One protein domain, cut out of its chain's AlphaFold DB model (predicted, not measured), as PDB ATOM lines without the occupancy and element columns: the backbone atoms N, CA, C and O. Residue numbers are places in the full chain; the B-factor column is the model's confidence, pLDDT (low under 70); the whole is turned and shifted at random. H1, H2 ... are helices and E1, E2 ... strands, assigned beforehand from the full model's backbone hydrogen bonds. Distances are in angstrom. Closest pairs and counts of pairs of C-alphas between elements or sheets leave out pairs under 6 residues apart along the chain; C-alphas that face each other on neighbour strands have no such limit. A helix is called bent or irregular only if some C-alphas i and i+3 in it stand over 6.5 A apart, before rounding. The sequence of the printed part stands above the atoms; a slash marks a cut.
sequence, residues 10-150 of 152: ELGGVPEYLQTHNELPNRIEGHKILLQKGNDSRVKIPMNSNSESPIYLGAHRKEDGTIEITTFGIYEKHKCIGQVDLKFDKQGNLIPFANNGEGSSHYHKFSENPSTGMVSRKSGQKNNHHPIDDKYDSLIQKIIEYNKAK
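AT A GLANCE: This is residues 10 to 150 of the 152 residues of an uncharacterized protein of Muribaculaceae bacterium Isolate-114 (HZI) (UniProt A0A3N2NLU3). A strongly twisted sheet of six strands has one helix, H1, over one face, mostly beside the long inner strand E4, while the long link of residues 37 to 54 returns across the opposite face. Long loops, residues 86 to 105 and 110 to 133, lead into and out of the short edge strand E6. The printed part has 141 residues with six named strands and then one named helix, in the order E1 E2 E3 E4 E5 E6 H1; the sheet's order is the same, E1 to E6, and it is mixed. The class is mixed, helices and strands, with 57 residues, under half, in named elements. The whole is compact, with a radius of gyration of the C-alphas of 15.2 A and spans of 46 by 34 by 26 A.

IN THESE COORDINATES: E1, residues 21 to 28, begins with C-alpha 21 at (-33.710, -38.993, 3.522), and bends by 84 degrees at residue 25. E2 is residues 31 to 36 and E3 residues 55 to 61, 19.9 A long. E4, residues 67 to 76, is 26.5 A long from C-alpha 67 at (-44.449, -43.959, 9.145), and bends by 60 degrees at residue 70. E5 is residues 79 to 85, 17.5 A long, and E6 residues 106 to 109. H1, residues 134 to 148, is 21.3 A long and ends with C-alpha 148 at (-51.575, -50.967, 8.665); it is irregular, with C-alphas 135 and 138 7.4 A apart.

HOW THE PARTS SIT: E1 and E2 form an antiparallel hairpin, with N 22 and O 35 at 2.8 A. E2 and E3 are parallel at 35 degrees, with N 34 and O 57 at 2.8 A. E3 to E6 make a meander, each strand the antiparallel neighbour of the one before: N 58 and O 71 are at 2.8 A, N 74 and O 82 at 2.8 A, and N 108 and O 83 at 2.8 A. E1 and E6 are the edge strands, and they are apart. H1 is on the sheet in two layers, a helix on one face, at a height over the sheet of 8.8 A. It lies only just over E3 and E4, with 3 C-alphas falling on each, and runs along the strands, at 26 degrees to E3 on the local plane. The closest C-alphas of E4 and H1 are those of Glu 68 and Asn 147, 5.4 A. In H1, 9 of 11 O i to N i+4 pairs are within hydrogen-bond range.

THE WHOLE: The C-alphas farthest apart, of Glu 10 and Asn 100, are 47.8 A apart. The printed part has no cut. The links E2 to E3, E5 to E6 and E6 to H1 are long. The mean pLDDT of the printed part is 87.4; residues 11 to 13, 101 and 124 are under 70.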
ATOM      1  N   GLU A  10     -15.081 -43.629  -3.910       70.06
ATOM      2  CA  GLU A  10     -14.161 -42.562  -3.483       70.06
ATOM      3  C   GLU A  10     -14.844 -41.216  -3.226       70.06
ATOM      4  O   GLU A  10     -14.376 -40.434  -2.407       70.06
ATOM      5  N   LEU A  11     -15.978 -40.943  -3.884       66.56
ATOM      6  CA  LEU A  11     -16.729 -39.703  -3.667       66.56
ATOM      7  C   LEU A  11     -17.485 -39.692  -2.329       66.56
ATOM      8  O   LEU A  11     -18.123 -38.691  -2.011       66.56
ATOM      9  N   GLY A  12     -17.445 -40.797  -1.578       65.00
ATOM     10  CA  GLY A  12     -18.105 -40.927  -0.289       65.00
ATOM     11  C   GLY A  12     -19.634 -40.874  -0.367       65.00
ATOM     12  O   GLY A  12     -20.252 -40.908  -1.439       65.00
ATOM     13  N   GLY A  13     -20.255 -40.837   0.811       68.56
ATOM     14  CA  GLY A  13     -21.690 -40.608   0.960       68.56
ATOM     15  C   GLY A  13     -22.057 -39.130   0.810       68.56
ATOM     16  O   GLY A  13     -21.207 -38.247   0.892       68.56
ATOM     17  N   VAL A  14     -23.347 -38.854   0.618       74.88
ATOM     18  CA  VAL A  14     -23.862 -37.482   0.725       74.88
ATOM     19  C   VAL A  14     -23.690 -37.025   2.181       74.88
ATOM     20  O   VAL A  14     -24.142 -37.754   3.071       74.88
ATOM     21  N   PRO A  15     -23.059 -35.864   2.451       79.31
ATOM     22  CA  PRO A  15     -22.930 -35.337   3.807       79.31
ATOM     23  C   PRO A  15     -24.286 -35.252   4.513       79.31
ATOM     24  O   PRO A  15     -25.276 -34.878   3.892       79.31
ATOM     25  N   GLU A  16     -24.341 -35.569   5.807       79.38
ATOM     26  CA  GLU A  16     -25.600 -35.714   6.560       79.38
ATOM     27  C   GLU A  16     -26.504 -34.466   6.516       79.38
ATOM     28  O   GLU A  16     -27.733 -34.566   6.452       79.38
ATOM     29  N   TYR A  17     -25.900 -33.274   6.486       81.69
ATOM     30  CA  TYR A  17     -26.614 -31.999   6.381       81.69
ATOM     31  C   TYR A  17     -27.225 -31.746   4.987       81.69
ATOM     32  O   TYR A  17     -28.101 -30.896   4.854       81.69
ATOM     33  N   LEU A  18     -26.796 -32.491   3.960       81.19
ATOM     34  CA  LEU A  18     -27.340 -32.462   2.594       81.19
ATOM     35  C   LEU A  18     -28.259 -33.652   2.293       81.19
ATOM     36  O   LEU A  18     -28.886 -33.690   1.232       81.19
ATOM     37  N   GLN A  19     -28.332 -34.643   3.185       82.00
ATOM     38  CA  GLN A  19     -29.195 -35.801   2.988       82.00
ATOM     39  C   GLN A  19     -30.663 -35.383   3.049       82.00
ATOM     40  O   GLN A  19     -31.106 -34.711   3.979       82.00
ATOM     41  N   THR A  20     -31.437 -35.820   2.061       85.38
ATOM     42  CA  THR A  20     -32.880 -35.566   1.999       85.38
ATOM     43  C   THR A  20     -33.706 -36.687   2.617       85.38
ATOM     44  O   THR A  20     -34.923 -36.546   2.721       85.38
ATOM     45  N   HIS A  21     -33.065 -37.788   3.017       90.12
ATOM     46  CA  HIS A  21     -33.710 -38.993   3.522       90.12
ATOM     47  C   HIS A  21     -32.875 -39.645   4.613       90.12
ATOM     48  O   HIS A  21     -31.649 -39.643   4.523       90.12
ATOM     49  N   ASN A  22     -33.553 -40.266   5.572       90.38
ATOM     50  CA  ASN A  22     -32.961 -41.200   6.518       90.38
ATOM     51  C   ASN A  22     -33.310 -42.628   6.079       90.38
ATOM     52  O   ASN A  22     -34.478 -42.929   5.828       90.38
ATOM     53  N   GLU A  23     -32.318 -43.515   5.988       91.06
ATOM     54  CA  GLU A  23     -32.578 -44.953   5.841       91.06
ATOM     55  C   GLU A  23     -33.081 -45.498   7.183       91.06
ATOM     56  O   GLU A  23     -32.424 -45.327   8.210       91.06
ATOM     57  N   LEU A  24     -34.253 -46.135   7.183       92.19
ATOM     58  CA  LEU A  24     -34.758 -46.831   8.365       92.19
ATOM     59  C   LEU A  24     -34.064 -48.194   8.517       92.19
ATOM     60  O   LEU A  24     -33.701 -48.811   7.514       92.19
ATOM     61  N   PRO A  25     -33.923 -48.708   9.753       90.81
ATOM     62  CA  PRO A  25     -33.322 -50.022   9.986       90.81
ATOM     63  C   PRO A  25     -34.179 -51.171   9.432       90.81
ATOM     64  O   PRO A  25     -33.650 -52.217   9.054       90.81
ATOM     65  N   ASN A  26     -35.497 -50.972   9.361       89.50
ATOM     66  CA  ASN A  26     -36.441 -51.961   8.858       89.50
ATOM     67  C   ASN A  26     -36.385 -52.061   7.329       89.50
ATOM     68  O   ASN A  26     -36.148 -51.079   6.622       89.50
ATOM     69  N   ARG A  27     -36.660 -53.262   6.820       94.31
ATOM     70  CA  ARG A  27     -36.727 -53.568   5.389       94.31
ATOM     71  C   ARG A  27     -38.020 -54.304   5.080       94.31
ATOM     72  O   ARG A  27     -38.496 -55.075   5.908       94.31
ATOM     73  N   ILE A  28     -38.535 -54.114   3.871       95.44
ATOM     74  CA  ILE A  28     -39.653 -54.896   3.332       95.44
ATOM     75  C   ILE A  28     -39.121 -55.656   2.124       95.44
ATOM     76  O   ILE A  28     -38.567 -55.038   1.220       95.44
ATOM     77  N   GLU A  29     -39.205 -56.987   2.152       92.69
ATOM     78  CA  GLU A  29     -38.617 -57.867   1.123       92.69
ATOM     79  C   GLU A  29     -37.126 -57.560   0.835       92.69
ATOM     80  O   GLU A  29     -36.634 -57.663  -0.281       92.69
ATOM     81  N   GLY A  30     -36.379 -57.131   1.861       93.06
ATOM     82  CA  GLY A  30     -34.970 -56.735   1.735       93.06
ATOM     83  C   GLY A  30     -34.740 -55.319   1.181       93.06
ATOM     84  O   GLY A  30     -33.616 -54.802   1.264       93.06
ATOM     85  N   HIS A  31     -35.783 -54.641   0.701       95.56
ATOM     86  CA  HIS A  31     -35.712 -53.273   0.194       95.56
ATOM     87  C   HIS A  31     -35.599 -52.240   1.316       95.56
ATOM     88  O   HIS A  31     -36.188 -52.374   2.391       95.56
ATOM     89  N   LYS A  32     -34.811 -51.194   1.051       94.75
ATOM     90  CA  LYS A  32     -34.577 -50.091   1.988       94.75
ATOM     91  C   LYS A  32     -35.804 -49.196   2.068       94.75
ATOM     92  O   LYS A  32     -36.356 -48.832   1.030       94.75
ATOM     93  N   ILE A  33     -36.145 -48.768   3.280       94.88
ATOM     94  CA  ILE A  33     -37.146 -47.727   3.508       94.88
ATOM     95  C   ILE A  33     -36.419 -46.398   3.723       94.88
ATOM     96  O   ILE A  33     -35.549 -46.285   4.585       94.88
ATOM     97  N   LEU A  34     -36.765 -45.400   2.918       93.75
ATOM     98  CA  LEU A  34     -36.191 -44.062   2.930       93.75
ATOM     99  C   LEU A  34     -37.232 -43.078   3.462       93.75
ATOM    100  O   LEU A  34     -38.157 -42.692   2.748       93.75
ATOM    101  N   LEU A  35     -37.065 -42.655   4.711       92.81
ATOM    102  CA  LEU A  35     -37.917 -41.654   5.344       92.81
ATOM    103  C   LEU A  35     -37.482 -40.250   4.916       92.81
ATOM    104  O   LEU A  35     -36.324 -39.879   5.107       92.81
ATOM    105  N   GLN A  36     -38.397 -39.460   4.358       90.00
ATOM    106  CA  GLN A  36     -38.132 -38.069   3.988       90.00
ATOM    107  C   GLN A  36     -37.660 -37.243   5.201       90.00
ATOM    108  O   GLN A  36     -38.253 -37.291   6.275       90.00
ATOM    109  N   LYS A  37     -36.606 -36.438   5.015       86.44
ATOM    110  CA  LYS A  37     -36.114 -35.466   6.003       86.44
ATOM    111  C   LYS A  37     -36.671 -34.070   5.704       86.44
ATOM    112  O   LYS A  37     -36.704 -33.640   4.546       86.44
ATOM    113  N   GLY A  38     -37.084 -33.360   6.754       77.12
ATOM    114  CA  GLY A  38     -37.383 -31.920   6.763       77.12
ATOM    115  C   GLY A  38     -38.751 -31.490   6.219       77.12
ATOM    116  O   GLY A  38     -39.197 -30.395   6.545       77.12
ATOM    117  N   ASN A  39     -39.426 -32.306   5.407       78.19
ATOM    118  CA  ASN A  39     -40.786 -32.011   4.961       78.19
ATOM    119  C   ASN A  39     -41.620 -33.287   4.864       78.19
ATOM    120  O   ASN A  39     -41.627 -33.953   3.830       78.19
ATOM    121  N   ASP A  40     -42.364 -33.552   5.929       76.56
ATOM    122  CA  ASP A  40     -43.178 -34.753   6.091       76.56
ATOM    123  C   ASP A  40     -44.371 -34.807   5.116       76.56
ATOM    124  O   ASP A  40     -44.884 -35.875   4.828       76.56
ATOM    125  N   SER A  41     -44.768 -33.684   4.503       72.94
ATOM    126  CA  SER A  41     -45.854 -33.669   3.504       72.94
ATOM    127  C   SER A  41     -45.429 -34.133   2.105       72.94
ATOM    128  O   SER A  41     -46.269 -34.309   1.218       72.94
ATOM    129  N   ARG A  42     -44.122 -34.271   1.854       70.94
ATOM    130  CA  ARG A  42     -43.585 -34.619   0.534       70.94
ATOM    131  C   ARG A  42     -42.936 -35.983   0.591       70.94
ATOM    132  O   ARG A  42     -42.125 -36.244   1.464       70.94
ATOM    133  N   VAL A  43     -43.187 -36.802  -0.424       77.56
ATOM    134  CA  VAL A  43     -42.443 -38.048  -0.607       77.56
ATOM    135  C   VAL A  43     -41.699 -37.958  -1.922       77.56
ATOM    136  O   VAL A  43     -42.293 -37.822  -2.991       77.56
ATOM    137  N   LYS A  44     -40.372 -37.935  -1.831       82.12
ATOM    138  CA  LYS A  44     -39.475 -37.970  -2.986       82.12
ATOM    139  C   LYS A  44     -38.648 -39.235  -2.910       82.12
ATOM    140  O   LYS A  44     -38.336 -39.692  -1.819       82.12
ATOM    141  N   ILE A  45     -38.233 -39.747  -4.055       87.06
ATOM    142  CA  ILE A  45     -37.205 -40.782  -4.135       87.06
ATOM    143  C   ILE A  45     -35.895 -40.155  -4.631       87.06
ATOM    144  O   ILE A  45     -35.929 -39.177  -5.388       87.06
ATOM    145  N   PRO A  46     -34.727 -40.669  -4.215       86.69
ATOM    146  CA  PRO A  46     -33.457 -40.280  -4.816       86.69
ATOM    147  C   PRO A  46     -33.462 -40.552  -6.326       86.69
ATOM    148  O   PRO A  46     -33.920 -41.593  -6.768       86.69
ATOM    149  N   MET A  47     -32.908 -39.669  -7.150       84.31
ATOM    150  CA  MET A  47     -32.854 -39.926  -8.602       84.31
ATOM    151  C   MET A  47     -31.804 -40.972  -8.993       84.31
ATOM    152  O   MET A  47     -31.824 -41.506 -10.098       84.31
ATOM    153  N   ASN A  48     -30.881 -41.256  -8.081       80.38
ATOM    154  CA  ASN A  48     -29.756 -42.146  -8.289       80.38
ATOM    155  C   ASN A  48     -29.552 -43.016  -7.043       80.38
ATOM    156  O   ASN A  48     -29.976 -42.647  -5.946       80.38
ATOM    157  N   SER A  49     -28.851 -44.132  -7.203       82.62
ATOM    158  CA  SER A  49     -28.633 -45.129  -6.163       82.62
ATOM    159  C   SER A  49     -27.148 -45.461  -5.973       82.62
ATOM    160  O   SER A  49     -26.359 -45.417  -6.912       82.62
ATOM    161  N   ASN A  50     -26.767 -45.832  -4.749       79.19
ATOM    162  CA  ASN A  50     -25.457 -46.419  -4.446       79.19
ATOM    163  C   ASN A  50     -25.409 -47.947  -4.633       79.19
ATOM    164  O   ASN A  50     -24.355 -48.551  -4.462       79.19
ATOM    165  N   SER A  51     -26.532 -48.572  -4.976       82.62
ATOM    166  CA  SER A  51     -26.644 -49.974  -5.378       82.62
ATOM    167  C   SER A  51     -26.989 -50.028  -6.866       82.62
ATOM    168  O   SER A  51     -27.570 -49.083  -7.394       82.62
ATOM    169  N   GLU A  52     -26.602 -51.099  -7.555       83.25
ATOM    170  CA  GLU A  52     -26.712 -51.151  -9.018       83.25
ATOM    171  C   GLU A  52     -28.167 -51.084  -9.498       83.25
ATOM    172  O   GLU A  52     -28.499 -50.210 -10.292       83.25
ATOM    173  N   SER A  53     -29.055 -51.923  -8.964       89.38
ATOM    174  CA  SER A  53     -30.462 -51.950  -9.390       89.38
ATOM    175  C   SER A  53     -31.429 -52.223  -8.227       89.38
ATOM    176  O   SER A  53     -32.102 -53.253  -8.216       89.38
ATOM    177  N   PRO A  54     -31.466 -51.382  -7.173       93.44
ATOM    178  CA  PRO A  54     -32.373 -51.612  -6.053       93.44
ATOM    179  C   PRO A  54     -33.808 -51.160  -6.342       93.44
ATOM    180  O   PRO A  54     -34.088 -50.426  -7.287       93.44
ATOM    181  N   ILE A  55     -34.697 -51.511  -5.414       96.62
ATOM    182  CA  ILE A  55     -35.941 -50.787  -5.161       96.62
ATOM    183  C   ILE A  55     -35.791 -50.044  -3.832       96.62
ATOM    184  O   ILE A  55     -35.303 -50.613  -2.849       96.62
ATOM    185  N   TYR A  56     -36.195 -48.774  -3.804       95.56
ATOM    186  CA  TYR A  56     -36.241 -47.965  -2.584       95.56
ATOM    187  C   TYR A  56     -37.669 -47.559  -2.260       95.56
ATOM    188  O   TYR A  56     -38.367 -47.018  -3.114       95.56
ATOM    189  N   LEU A  57     -38.077 -47.779  -1.014       96.56
ATOM    190  CA  LEU A  57     -39.424 -47.496  -0.529       96.56
ATOM    191  C   LEU A  57     -39.439 -46.096   0.085       96.56
ATOM    192  O   LEU A  57     -38.798 -45.860   1.105       96.56
ATOM    193  N   GLY A  58     -40.117 -45.152  -0.558       95.38
ATOM    194  CA  GLY A  58     -40.237 -43.779  -0.084       95.38
ATOM    195  C   GLY A  58     -41.321 -43.665   0.982       95.38
ATOM    196  O   GLY A  58     -42.488 -43.967   0.724       95.38
ATOM    197  N   ALA A  59     -40.925 -43.202   2.163       94.44
ATOM    198  CA  ALA A  59     -41.801 -43.045   3.311       94.44
ATOM    199  C   ALA A  59     -41.855 -41.599   3.808       94.44
ATOM    200  O   ALA A  59     -40.918 -40.813   3.625       94.44
ATOM    201  N   HIS A  60     -42.943 -41.277   4.495       93.25
ATOM    202  CA  HIS A  60     -43.129 -40.025   5.219       93.25
ATOM    203  C   HIS A  60     -43.721 -40.274   6.599       93.25
ATOM    204  O   HIS A  60     -44.233 -41.361   6.877       93.25
ATOM    205  N   ARG A  61     -43.602 -39.275   7.474       92.88
ATOM    206  CA  ARG A  61     -44.188 -39.318   8.809       92.88
ATOM    207  C   ARG A  61     -45.546 -38.626   8.784       92.88
ATOM    208  O   ARG A  61     -45.664 -37.484   8.360       92.88
ATOM    209  N   LYS A  62     -46.571 -39.315   9.263       90.06
ATOM    210  CA  LYS A  62     -47.917 -38.767   9.429       90.06
ATOM    211  C   LYS A  62     -47.986 -37.885  10.672       90.06
ATOM    212  O   LYS A  62     -47.134 -37.957  11.555       90.06
ATOM    213  N   GLU A  63     -49.049 -37.093  10.766       88.38
ATOM    214  CA  GLU A  63     -49.311 -36.208  11.911       88.38
ATOM    215  C   GLU A  63     -49.366 -36.963  13.252       88.38
ATOM    216  O   GLU A  63     -48.959 -36.431  14.280       88.38
ATOM    217  N   ASP A  64     -49.804 -38.227  13.243       90.12
ATOM    218  CA  ASP A  64     -49.846 -39.104  14.424       90.12
ATOM    219  C   ASP A  64     -48.488 -39.754  14.772       90.12
ATOM    220  O   ASP A  64     -48.399 -40.599  15.671       90.12
ATOM    221  N   GLY A  65     -47.428 -39.370  14.054       89.81
ATOM    222  CA  GLY A  65     -46.066 -39.863  14.215       89.81
ATOM    223  C   GLY A  65     -45.788 -41.201  13.532       89.81
ATOM    224  O   GLY A  65     -44.643 -41.654  13.572       89.81
ATOM    225  N   THR A  66     -46.785 -41.837  12.909       92.94
ATOM    226  CA  THR A  66     -46.584 -43.112  12.210       92.94
ATOM    227  C   THR A  66     -45.896 -42.923  10.861       92.94
ATOM    228  O   THR A  66     -46.001 -41.874  10.226       92.94
ATOM    229  N   ILE A  67     -45.159 -43.938  10.422       93.12
ATOM    230  CA  ILE A  67     -44.449 -43.959   9.145       93.12
ATOM    231  C   ILE A  67     -45.323 -44.651   8.106       93.12
ATOM    232  O   ILE A  67     -45.733 -45.795   8.295       93.12
ATOM    233  N   GLU A  68     -45.547 -43.980   6.983       94.38
ATOM    234  CA  GLU A  68     -46.327 -44.501   5.864       94.38
ATOM    235  C   GLU A  68     -45.485 -44.497   4.590       94.38
ATOM    236  O   GLU A  68     -44.885 -43.486   4.214       94.38
ATOM    237  N   ILE A  69     -45.437 -45.642   3.916       95.62
ATOM    238  CA  ILE A  69     -44.818 -45.792   2.600       95.62
ATOM    239  C   ILE A  69     -45.885 -45.507   1.548       95.62
ATOM    240  O   ILE A  69     -46.910 -46.187   1.495       95.62
ATOM    241  N   THR A  70     -45.638 -44.518   0.693       94.50
ATOM    242  CA  THR A  70     -46.593 -44.079  -0.344       94.50
ATOM    243  C   THR A  70     -46.014 -44.129  -1.750       94.50
ATOM    244  O   THR A  70     -46.707 -43.840  -2.724       94.50
ATOM    245  N   THR A  71     -44.746 -44.505  -1.889       95.12
ATOM    246  CA  THR A  71     -44.108 -44.643  -3.194       95.12
ATOM    247  C   THR A  71     -42.937 -45.611  -3.129       95.12
ATOM    248  O   THR A  71     -42.351 -45.815  -2.066       95.12
ATOM    249  N   PHE A  72     -42.545 -46.171  -4.268       96.56
ATOM    250  CA  PHE A  72     -41.238 -46.796  -4.402       96.56
ATOM    251  C   PHE A  72     -40.590 -46.476  -5.746       96.56
ATOM    252  O   PHE A  72     -41.253 -46.384  -6.780       96.56
ATOM    253  N   GLY A  73     -39.275 -46.277  -5.707       95.38
ATOM    254  CA  GLY A  73     -38.430 -46.039  -6.870       95.38
ATOM    255  C   GLY A  73     -37.815 -47.334  -7.376       95.38
ATOM    256  O   GLY A  73     -37.336 -48.139  -6.576       95.38
ATOM    257  N   ILE A  74     -37.800 -47.507  -8.693       95.06
ATOM    258  CA  ILE A  74     -37.214 -48.647  -9.398       95.06
ATOM    259  C   ILE A  74     -35.948 -48.160 -10.092       95.06
ATOM    260  O   ILE A  74     -35.998 -47.193 -10.860       95.06
ATOM    261  N   TYR A  75     -34.826 -48.823  -9.818       92.44
ATOM    262  CA  TYR A  75     -33.523 -48.395 -10.305       92.44
ATOM    263  C   TYR A  75     -32.871 -49.445 -11.195       92.44
ATOM    264  O   TYR A  75     -32.929 -50.636 -10.907       92.44
ATOM    265  N   GLU A  76     -32.181 -48.974 -12.227       89.94
ATOM    266  CA  GLU A  76     -31.285 -49.771 -13.061       89.94
ATOM    267  C   GLU A  76     -29.977 -49.008 -13.258       89.94
ATOM    268  O   GLU A  76     -29.992 -47.796 -13.499       89.94
ATOM    269  N   LYS A  77     -28.834 -49.695 -13.158       86.94
ATOM    270  CA  LYS A  77     -27.495 -49.105 -13.364       86.94
ATOM    271  C   LYS A  77     -27.300 -47.788 -12.593       86.94
ATOM    272  O   LYS A  77     -26.830 -46.787 -13.136       86.94
ATOM    273  N   HIS A  78     -27.689 -47.795 -11.321       84.94
ATOM    274  CA  HIS A  78     -27.636 -46.684 -10.371       84.94
ATOM    275  C   HIS A  78     -28.605 -45.522 -10.637       84.94
ATOM    276  O   HIS A  78     -28.491 -44.489  -9.972       84.94
ATOM    277  N   LYS A  79     -29.578 -45.659 -11.542       85.88
ATOM    278  CA  LYS A  79     -30.518 -44.591 -11.922       85.88
ATOM    279  C   LYS A  79     -31.961 -44.980 -11.684       85.88
ATOM    280  O   LYS A  79     -32.342 -46.103 -11.978       85.88
ATOM    281  N   CYS A  80     -32.773 -44.033 -11.228       89.81
ATOM    282  CA  CYS A  80     -34.215 -44.223 -11.138       89.81
ATOM    283  C   CYS A  80     -34.828 -44.237 -12.545       89.81
ATOM    284  O   CYS A  80     -34.872 -43.203 -13.210       89.81
ATOM    285  N   ILE A  81     -35.323 -45.392 -12.984       90.94
ATOM    286  CA  ILE A  81     -36.007 -45.548 -14.275       90.94
ATOM    287  C   ILE A  81     -37.527 -45.402 -14.150       90.94
ATOM    288  O   ILE A  81     -38.225 -45.159 -15.136       90.94
ATOM    289  N   GLY A  82     -38.049 -45.536 -12.933       92.25
ATOM    290  CA  GLY A  82     -39.476 -45.565 -12.683       92.25
ATOM    291  C   GLY A  82     -39.828 -45.302 -11.230       92.25
ATOM    292  O   GLY A  82     -39.026 -45.540 -10.332       92.25
ATOM    293  N   GLN A  83     -41.050 -44.837 -11.005       94.00
ATOM    294  CA  GLN A  83     -41.613 -44.655  -9.671       94.00
ATOM    295  C   GLN A  83     -43.050 -45.144  -9.668       94.00
ATOM    296  O   GLN A  83     -43.820 -44.786 -10.556       94.00
ATOM    297  N   VAL A  84     -43.411 -45.918  -8.656       94.88
ATOM    298  CA  VAL A  84     -44.801 -46.267  -8.377       94.88
ATOM    299  C   VAL A  84     -45.308 -45.362  -7.267       94.88
ATOM    300  O   VAL A  84     -44.694 -45.282  -6.204       94.88
ATOM    301  N   ASP A  85     -46.420 -44.681  -7.513       93.62
ATOM    302  CA  ASP A  85     -47.154 -43.918  -6.509       93.62
ATOM    303  C   ASP A  85     -48.327 -44.763  -6.023       93.62
ATOM    304  O   ASP A  85     -49.149 -45.216  -6.821       93.62
ATOM    305  N   LEU A  86     -48.411 -44.960  -4.711       94.88
ATOM    306  CA  LEU A  86     -49.450 -45.748  -4.061       94.88
ATOM    307  C   LEU A  86     -50.469 -44.806  -3.421       94.88
ATOM    308  O   LEU A  86     -50.126 -43.872  -2.689       94.88
ATOM    309  N   LYS A  87     -51.742 -45.052  -3.710       94.12
ATOM    310  CA  LYS A  87     -52.881 -44.376  -3.093       94.12
ATOM    311  C   LYS A  87     -53.627 -45.379  -2.240       94.12
ATOM    312  O   LYS A  87     -53.848 -46.506  -2.669       94.12
ATOM    313  N   PHE A  88     -54.023 -44.948  -1.049       93.38
ATOM    314  CA  PHE A  88     -54.748 -45.781  -0.105       93.38
ATOM    315  C   PHE A  88     -56.094 -45.149   0.238       93.38
ATOM    316  O   PHE A  88     -56.213 -43.923   0.302       93.38
ATOM    317  N   ASP A  89     -57.105 -45.987   0.439       92.06
ATOM    318  CA  ASP A  89     -58.394 -45.570   0.978       92.06
ATOM    319  C   ASP A  89     -58.292 -45.272   2.490       92.06
ATOM    320  O   ASP A  89     -57.239 -45.401   3.123       92.06
ATOM    321  N   LYS A  90     -59.410 -44.876   3.104       90.12
ATOM    322  CA  LYS A  90     -59.465 -44.576   4.546       90.12
ATOM    323  C   LYS A  90     -59.216 -45.807   5.426       90.12
ATOM    324  O   LYS A  90     -58.908 -45.657   6.605       90.12
ATOM    325  N   GLN A  91     -59.373 -47.004   4.874       90.81
ATOM    326  CA  GLN A  91     -59.154 -48.294   5.521       90.81
ATOM    327  C   GLN A  91     -57.711 -48.798   5.319       90.81
ATOM    328  O   GLN A  91     -57.340 -49.845   5.857       90.81
ATOM    329  N   GLY A  92     -56.883 -48.054   4.579       90.94
ATOM    330  CA  GLY A  92     -55.502 -48.406   4.270       90.94
ATOM    331  C   GLY A  92     -55.366 -49.472   3.181       90.94
ATOM    332  O   GLY A  92     -54.319 -50.111   3.102       90.94
ATOM    333  N   ASN A  93     -56.399 -49.720   2.373       93.44
ATOM    334  CA  ASN A  93     -56.299 -50.596   1.204       93.44
ATOM    335  C   ASN A  93     -55.837 -49.803  -0.015       93.44
ATOM    336  O   ASN A  93     -56.137 -48.618  -0.141       93.44
ATOM    337  N   LEU A  94     -55.121 -50.465  -0.922       93.88
ATOM    338  CA  LEU A  94     -54.670 -49.861  -2.167       93.88
ATOM    339  C   LEU A  94     -55.861 -49.468  -3.051       93.88
ATOM    340  O   LEU A  94     -56.745 -50.282  -3.308       93.88
ATOM    341  N   ILE A  95     -55.839 -48.245  -3.571       94.56
ATOM    342  CA  ILE A  95     -56.735 -47.801  -4.640       94.56
ATOM    343  C   ILE A  95     -56.093 -48.224  -5.970       94.56
ATOM    344  O   ILE A  95     -55.017 -47.705  -6.299       94.56
ATOM    345  N   PRO A  96     -56.695 -49.160  -6.728       91.44
ATOM    346  CA  PRO A  96     -56.112 -49.681  -7.962       91.44
ATOM    347  C   PRO A  96     -56.036 -48.605  -9.048       91.44
ATOM    348  O   PRO A  96     -56.726 -47.587  -8.974       91.44
ATOM    349  N   PHE A  97     -55.198 -48.841 -10.060       91.06
ATOM    350  CA  PHE A  97     -55.053 -47.943 -11.205       91.06
ATOM    351  C   PHE A  97     -56.396 -47.690 -11.899       91.06
ATOM    352  O   PHE A  97     -57.118 -48.625 -12.238       91.06
ATOM    353  N   ALA A  98     -56.690 -46.419 -12.167       85.69
ATOM    354  CA  ALA A  98     -57.858 -45.997 -12.924       85.69
ATOM    355  C   ALA A  98     -57.459 -44.905 -13.923       85.69
ATOM    356  O   ALA A  98     -56.949 -43.847 -13.547       85.69
ATOM    357  N   ASN A  99     -57.711 -45.140 -15.213       76.12
ATOM    358  CA  ASN A  99     -57.381 -44.195 -16.286       76.12
ATOM    359  C   ASN A  99     -58.514 -43.183 -16.560       76.12
ATOM    360  O   ASN A  99     -58.785 -42.818 -17.702       76.12
ATOM    361  N   ASN A 100     -59.225 -42.765 -15.514       75.19
ATOM    362  CA  ASN A 100     -60.399 -41.885 -15.582       75.19
ATOM    363  C   ASN A 100     -60.158 -40.508 -14.925       75.19
ATOM    364  O   ASN A 100     -61.065 -39.685 -14.860       75.19
ATOM    365  N   GLY A 101     -58.933 -40.231 -14.466       64.19
ATOM    366  CA  GLY A 101     -58.582 -38.976 -13.796       64.19
ATOM    367  C   GLY A 101     -58.867 -38.952 -12.293       64.19
ATOM    368  O   GLY A 101     -58.591 -37.936 -11.657       64.19
ATOM    369  N   GLU A 102     -59.359 -40.050 -11.720       72.62
ATOM    370  CA  GLU A 102     -59.449 -40.222 -10.273       72.62
ATOM    371  C   GLU A 102     -58.068 -40.524  -9.673       72.62
ATOM    372  O   GLU A 102     -57.165 -41.052 -10.330       72.62
ATOM    373  N   GLY A 103     -57.882 -40.157  -8.403       80.00
ATOM    374  CA  GLY A 103     -56.641 -40.414  -7.680       80.00
ATOM    375  C   GLY A 103     -56.442 -41.908  -7.442       80.00
ATOM    376  O   GLY A 103     -56.970 -42.447  -6.479       80.00
ATOM    377  N   SER A 104     -55.652 -42.556  -8.294       90.75
ATOM    378  CA  SER A 104     -55.353 -43.989  -8.237       90.75
ATOM    379  C   SER A 104     -53.862 -44.262  -8.048       90.75
ATOM    380  O   SER A 104     -53.029 -43.366  -8.216       90.75
ATOM    381  N   SER A 105     -53.508 -45.493  -7.681       93.50
ATOM    382  CA  SER A 105     -52.109 -45.933  -7.693       93.50
ATOM    383  C   SER A 105     -51.631 -46.123  -9.128       93.50
ATOM    384  O   SER A 105     -52.371 -46.654  -9.954       93.50
ATOM    385  N   HIS A 106     -50.422 -45.674  -9.453       93.38
ATOM    386  CA  HIS A 106     -49.927 -45.695 -10.831       93.38
ATOM    387  C   HIS A 106     -48.405 -45.695 -10.909       93.38
ATOM    388  O   HIS A 106     -47.704 -45.254  -9.997       93.38
ATOM    389  N   TYR A 107     -47.898 -46.178 -12.036       93.38
ATOM    390  CA  TYR A 107     -46.492 -46.120 -12.395       93.38
ATOM    391  C   TYR A 107     -46.194 -44.886 -13.249       93.38
ATOM    392  O   TYR A 107     -46.965 -44.514 -14.136       93.38
ATOM    393  N   HIS A 108     -45.023 -44.303 -13.020       91.12
ATOM    394  CA  HIS A 108     -44.426 -43.274 -13.853       91.12
ATOM    395  C   HIS A 108     -43.119 -43.757 -14.437       91.12
ATOM    396  O   HIS A 108     -42.241 -44.229 -13.707       91.12
ATOM    397  N   LYS A 109     -42.944 -43.512 -15.731       90.06
ATOM    398  CA  LYS A 109     -41.659 -43.690 -16.386       90.06
ATOM    399  C   LYS A 109     -40.829 -42.424 -16.231       90.06
ATOM    400  O   LYS A 109     -41.325 -41.302 -16.394       90.06
ATOM    401  N   PHE A 110     -39.548 -42.596 -15.939       87.06
ATOM    402  CA  PHE A 110     -38.589 -41.505 -16.002       87.06
ATOM    403  C   PHE A 110     -37.887 -41.535 -17.350       87.06
ATOM    404  O   PHE A 110     -37.453 -42.581 -17.825       87.06
ATOM    405  N   SER A 111     -37.802 -40.367 -17.984       79.44
ATOM    406  CA  SER A 111     -37.091 -40.228 -19.251       79.44
ATOM    407  C   SER A 111     -35.658 -39.795 -18.985       79.44
ATOM    408  O   SER A 111     -35.404 -38.797 -18.296       79.44
ATOM    409  N   GLU A 112     -34.727 -40.553 -19.544       80.94
ATOM    410  CA  GLU A 112     -33.325 -40.181 -19.628       80.94
ATOM    411  C   GLU A 112     -33.128 -39.231 -20.804       80.94
ATOM    412  O   GLU A 112     -33.647 -39.457 -21.897       80.94
ATOM    413  N   ASN A 113     -32.375 -38.157 -20.585       78.50
ATOM    414  CA  ASN A 113     -31.894 -37.352 -21.689       78.50
ATOM    415  C   ASN A 113     -30.800 -38.148 -22.425       78.50
ATOM    416  O   ASN A 113     -29.747 -38.386 -21.833       78.50
ATOM    417  N   PRO A 114     -30.999 -38.527 -23.700       75.44
ATOM    418  CA  PRO A 114     -30.051 -39.373 -24.417       75.44
ATOM    419  C   PRO A 114     -28.695 -38.699 -24.667       75.44
ATOM    420  O   PRO A 114     -27.704 -39.402 -24.836       75.44
ATOM    421  N   SER A 115     -28.614 -37.362 -24.678       76.69
ATOM    422  CA  SER A 115     -27.351 -36.651 -24.925       76.69
ATOM    423  C   SER A 115     -26.488 -36.497 -23.674       76.69
ATOM    424  O   SER A 115     -25.266 -36.442 -23.779       76.69
ATOM    425  N   THR A 116     -27.099 -36.438 -22.488       77.00
ATOM    426  CA  THR A 116     -26.377 -36.250 -21.214       77.00
ATOM    427  C   THR A 116     -26.399 -37.481 -20.316       77.00
ATOM    428  O   THR A 116     -25.698 -37.527 -19.308       77.00
ATOM    429  N   GLY A 117     -27.244 -38.457 -20.631       72.12
ATOM    430  CA  GLY A 117     -27.529 -39.604 -19.787       72.12
ATOM    431  C   GLY A 117     -28.169 -39.245 -18.442       72.12
ATOM    432  O   GLY A 117     -28.181 -40.067 -17.528       72.12
ATOM    433  N   MET A 118     -28.662 -38.019 -18.258       73.69
ATOM    434  CA  MET A 118     -29.270 -37.594 -16.998       73.69
ATOM    435  C   MET A 118     -30.754 -37.937 -16.955       73.69
ATOM    436  O   MET A 118     -31.497 -37.655 -17.896       73.69
ATOM    437  N   VAL A 119     -31.210 -38.471 -15.822       75.25
ATOM    438  CA  VAL A 119     -32.637 -38.674 -15.574       75.25
ATOM    439  C   VAL A 119     -33.299 -37.329 -15.276       75.25
ATOM    440  O   VAL A 119     -32.885 -36.597 -14.372       75.25
ATOM    441  N   SER A 120     -34.318 -36.992 -16.063       70.56
ATOM    442  CA  SER A 120     -35.098 -35.764 -15.905       70.56
ATOM    443  C   SER A 120     -36.106 -35.864 -14.751       70.56
ATOM    444  O   SER A 120     -36.276 -36.910 -14.127       70.56
ATOM    445  N   ARG A 121     -36.775 -34.752 -14.421       71.81
ATOM    446  CA  ARG A 121     -37.868 -34.783 -13.439       71.81
ATOM    447  C   ARG A 121     -39.010 -35.661 -13.955       71.81
ATOM    448  O   ARG A 121     -39.286 -35.684 -15.150       71.81
ATOM    449  N   LYS A 122     -39.718 -36.303 -13.026       72.44
ATOM    450  CA  LYS A 122     -40.989 -36.989 -13.284       72.44
ATOM    451  C   LYS A 122     -41.930 -36.086 -14.092       72.44
ATOM    452  O   LYS A 122     -42.226 -34.970 -13.658       72.44
ATOM    453  N   SER A 123     -42.398 -36.566 -15.245       73.75
ATOM    454  CA  SER A 123     -43.424 -35.861 -16.019       73.75
ATOM    455  C   SER A 123     -44.762 -35.946 -15.287       73.75
ATOM    456  O   SER A 123     -45.185 -37.040 -14.913       73.75
ATOM    457  N   GLY A 124     -45.417 -34.798 -15.097       69.00
ATOM    458  CA  GLY A 124     -46.775 -34.700 -14.550       69.00
ATOM    459  C   GLY A 124     -47.876 -34.816 -15.609       69.00
ATOM    460  O   GLY A 124     -49.030 -34.508 -15.327       69.00
ATOM    461  N   GLN A 125     -47.531 -35.184 -16.846       76.69
ATOM    462  CA  GLN A 125     -48.515 -35.392 -17.903       76.69
ATOM    463  C   GLN A 125     -49.304 -36.685 -17.653       76.69
ATOM    464  O   GLN A 125     -48.726 -37.713 -17.303       76.69
ATOM    465  N   LYS A 126     -50.622 -36.652 -17.892       75.75
ATOM    466  CA  LYS A 126     -51.524 -37.800 -17.666       75.75
ATOM    467  C   LYS A 126     -51.129 -39.055 -18.454       75.75
ATOM    468  O   LYS A 126     -51.389 -40.160 -18.007       75.75
ATOM    469  N   ASN A 127     -50.484 -38.896 -19.607       80.25
ATOM    470  CA  ASN A 127     -49.988 -40.012 -20.420       80.25
ATOM    471  C   ASN A 127     -48.773 -40.738 -19.804       80.25
ATOM    472  O   ASN A 127     -48.408 -41.798 -20.298       80.25
ATOM    473  N   ASN A 128     -48.167 -40.190 -18.746       83.19
ATOM    474  CA  ASN A 128     -47.109 -40.822 -17.956       83.19
ATOM    475  C   ASN A 128     -47.666 -41.502 -16.692       83.19
ATOM    476  O   ASN A 128     -46.959 -41.636 -15.693       83.19
ATOM    477  N   HIS A 129     -48.962 -41.821 -16.691       87.88
ATOM    478  CA  HIS A 129     -49.629 -42.592 -15.650       87.88
ATOM    479  C   HIS A 129     -49.976 -43.945 -16.256       87.88
ATOM    480  O   HIS A 129     -50.850 -44.053 -17.117       87.88
ATOM    481  N   HIS A 130     -49.257 -44.969 -15.832       91.00
ATOM    482  CA  HIS A 130     -49.395 -46.316 -16.361       91.00
ATOM    483  C   HIS A 130     -49.927 -47.261 -15.280       91.00
ATOM    484  O   HIS A 130     -49.728 -46.989 -14.088       91.00
ATOM    485  N   PRO A 131     -50.563 -48.380 -15.671       92.75
ATOM    486  CA  PRO A 131     -50.825 -49.466 -14.738       92.75
ATOM    487  C   PRO A 131     -49.517 -49.940 -14.097       92.75
ATOM    488  O   PRO A 131     -48.437 -49.846 -14.690       92.75
ATOM    489  N   ILE A 132     -49.628 -50.418 -12.864       94.62
ATOM    490  CA  ILE A 132     -48.510 -51.020 -12.142       94.62
ATOM    491  C   ILE A 132     -48.380 -52.465 -12.628       94.62
ATOM    492  O   ILE A 132     -49.383 -53.136 -12.826       94.62
ATOM    493  N   ASP A 133     -47.148 -52.905 -12.863       95.31
ATOM    494  CA  ASP A 133     -46.834 -54.270 -13.291       95.31
ATOM    495  C   ASP A 133     -47.045 -55.258 -12.128       95.31
ATOM    496  O   ASP A 133     -46.503 -55.038 -11.039       95.31
ATOM    497  N   ASP A 134     -47.789 -56.341 -12.375       95.62
ATOM    498  CA  ASP A 134     -48.174 -57.373 -11.394       95.62
ATOM    499  C   ASP A 134     -46.972 -58.001 -10.671       95.62
ATOM    500  O   ASP A 134     -47.084 -58.504  -9.551       95.62
ATOM    501  N   LYS A 135     -45.764 -57.933 -11.251       96.06
ATOM    502  CA  LYS A 135     -44.541 -58.386 -10.565       96.06
ATOM    503  C   LYS A 135     -44.276 -57.658  -9.242       96.06
ATOM    504  O   LYS A 135     -43.479 -58.138  -8.437       96.06
ATOM    505  N   TYR A 136     -44.891 -56.494  -9.025       96.38
ATOM    506  CA  TYR A 136     -44.776 -55.726  -7.788       96.38
ATOM    507  C   TYR A 136     -45.867 -56.047  -6.760       96.38
ATOM    508  O   TYR A 136     -45.822 -55.494  -5.660       96.38
ATOM    509  N   ASP A 137     -46.812 -56.940  -7.059       95.75
ATOM    510  CA  ASP A 137     -47.958 -57.213  -6.189       95.75
ATOM    511  C   ASP A 137     -47.544 -57.692  -4.795       95.75
ATOM    512  O   ASP A 137     -48.057 -57.181  -3.800       95.75
ATOM    513  N   SER A 138     -46.571 -58.608  -4.701       96.94
ATOM    514  CA  SER A 138     -46.062 -59.097  -3.405       96.94
ATOM    515  C   SER A 138     -45.530 -57.950  -2.544       96.94
ATOM    516  O   SER A 138     -45.956 -57.762  -1.401       96.94
ATOM    517  N   LEU A 139     -44.675 -57.109  -3.132       97.75
ATOM    518  CA  LEU A 139     -44.108 -55.949  -2.457       97.75
ATOM    519  C   LEU A 139     -45.199 -54.968  -2.011       97.75
ATOM    520  O   LEU A 139     -45.166 -54.470  -0.885       97.75
ATOM    521  N   ILE A 140     -46.184 -54.701  -2.870       97.50
ATOM    522  CA  ILE A 140     -47.299 -53.800  -2.561       97.50
ATOM    523  C   ILE A 140     -48.135 -54.347  -1.402       97.50
ATOM    524  O   ILE A 140     -48.467 -53.586  -0.492       97.50
ATOM    525  N   GLN A 141     -48.412 -55.653  -1.370       97.12
ATOM    526  CA  GLN A 141     -49.100 -56.275  -0.235       97.12
ATOM    527  C   GLN A 141     -48.309 -56.110   1.064       97.12
ATOM    528  O   GLN A 141     -48.875 -55.721   2.087       97.12
ATOM    529  N   LYS A 142     -46.986 -56.288   1.031       97.69
ATOM    530  CA  LYS A 142     -46.145 -56.063   2.213       97.69
ATOM    531  C   LYS A 142     -46.082 -54.604   2.655       97.69
ATOM    532  O   LYS A 142     -46.023 -54.335   3.854       97.69
ATOM    533  N   ILE A 143     -46.163 -53.656   1.725       97.25
ATOM    534  CA  ILE A 143     -46.310 -52.232   2.048       97.25
ATOM    535  C   ILE A 143     -47.658 -51.961   2.734       97.25
ATOM    536  O   ILE A 143     -47.698 -51.231   3.724       97.25
ATOM    537  N   ILE A 144     -48.751 -52.562   2.255       96.62
ATOM    538  CA  ILE A 144     -50.078 -52.437   2.879       96.62
ATOM    539  C   ILE A 144     -50.045 -52.975   4.314       96.62
ATOM    540  O   ILE A 144     -50.505 -52.293   5.233       96.62
ATOM    541  N   GLU A 145     -49.483 -54.169   4.518       96.75
ATOM    542  CA  GLU A 145     -49.303 -54.769   5.846       96.75
ATOM    543  C   GLU A 145     -48.503 -53.839   6.775       96.75
ATOM    544  O   GLU A 145     -48.950 -53.542   7.885       96.75
ATOM    545  N   TYR A 146     -47.366 -53.319   6.300       96.12
ATOM    546  CA  TYR A 146     -46.518 -52.392   7.053       96.12
ATOM    547  C   TYR A 146     -47.266 -51.111   7.450       96.12
ATOM    548  O   TYR A 146     -47.271 -50.722   8.619       96.12
ATOM    549  N   ASN A 147     -47.949 -50.462   6.502       95.44
ATOM    550  CA  ASN A 147     -48.689 -49.226   6.767       95.44
ATOM    551  C   ASN A 147     -49.822 -49.453   7.785       95.44
ATOM    552  O   ASN A 147     -50.044 -48.621   8.668       95.44
ATOM    553  N   LYS A 148     -50.513 -50.598   7.713       94.81
ATOM    554  CA  LYS A 148     -51.575 -50.967   8.665       94.81
ATOM    555  C   LYS A 148     -51.046 -51.273  10.069       94.81
ATOM    556  O   LYS A 148     -51.771 -51.044  11.038       94.81
ATOM    557  N   ALA A 149     -49.801 -51.729  10.195       94.25
ATOM    558  CA  ALA A 149     -49.158 -52.005  11.479       94.25
ATOM    559  C   ALA A 149     -48.740 -50.741  12.263       94.25
ATOM    560  O   ALA A 149     -48.408 -50.847  13.443       94.25
ATOM    561  N   LYS A 150     -48.809 -49.543  11.654       90.69
ATOM    562  CA  LYS A 150     -48.597 -48.238  12.322       90.69
ATOM    563  C   LYS A 150     -47.236 -48.100  13.025       90.69
ATOM    564  O   LYS A 150     -47.152 -47.648  14.169       90.69
TER     565      LYS A 150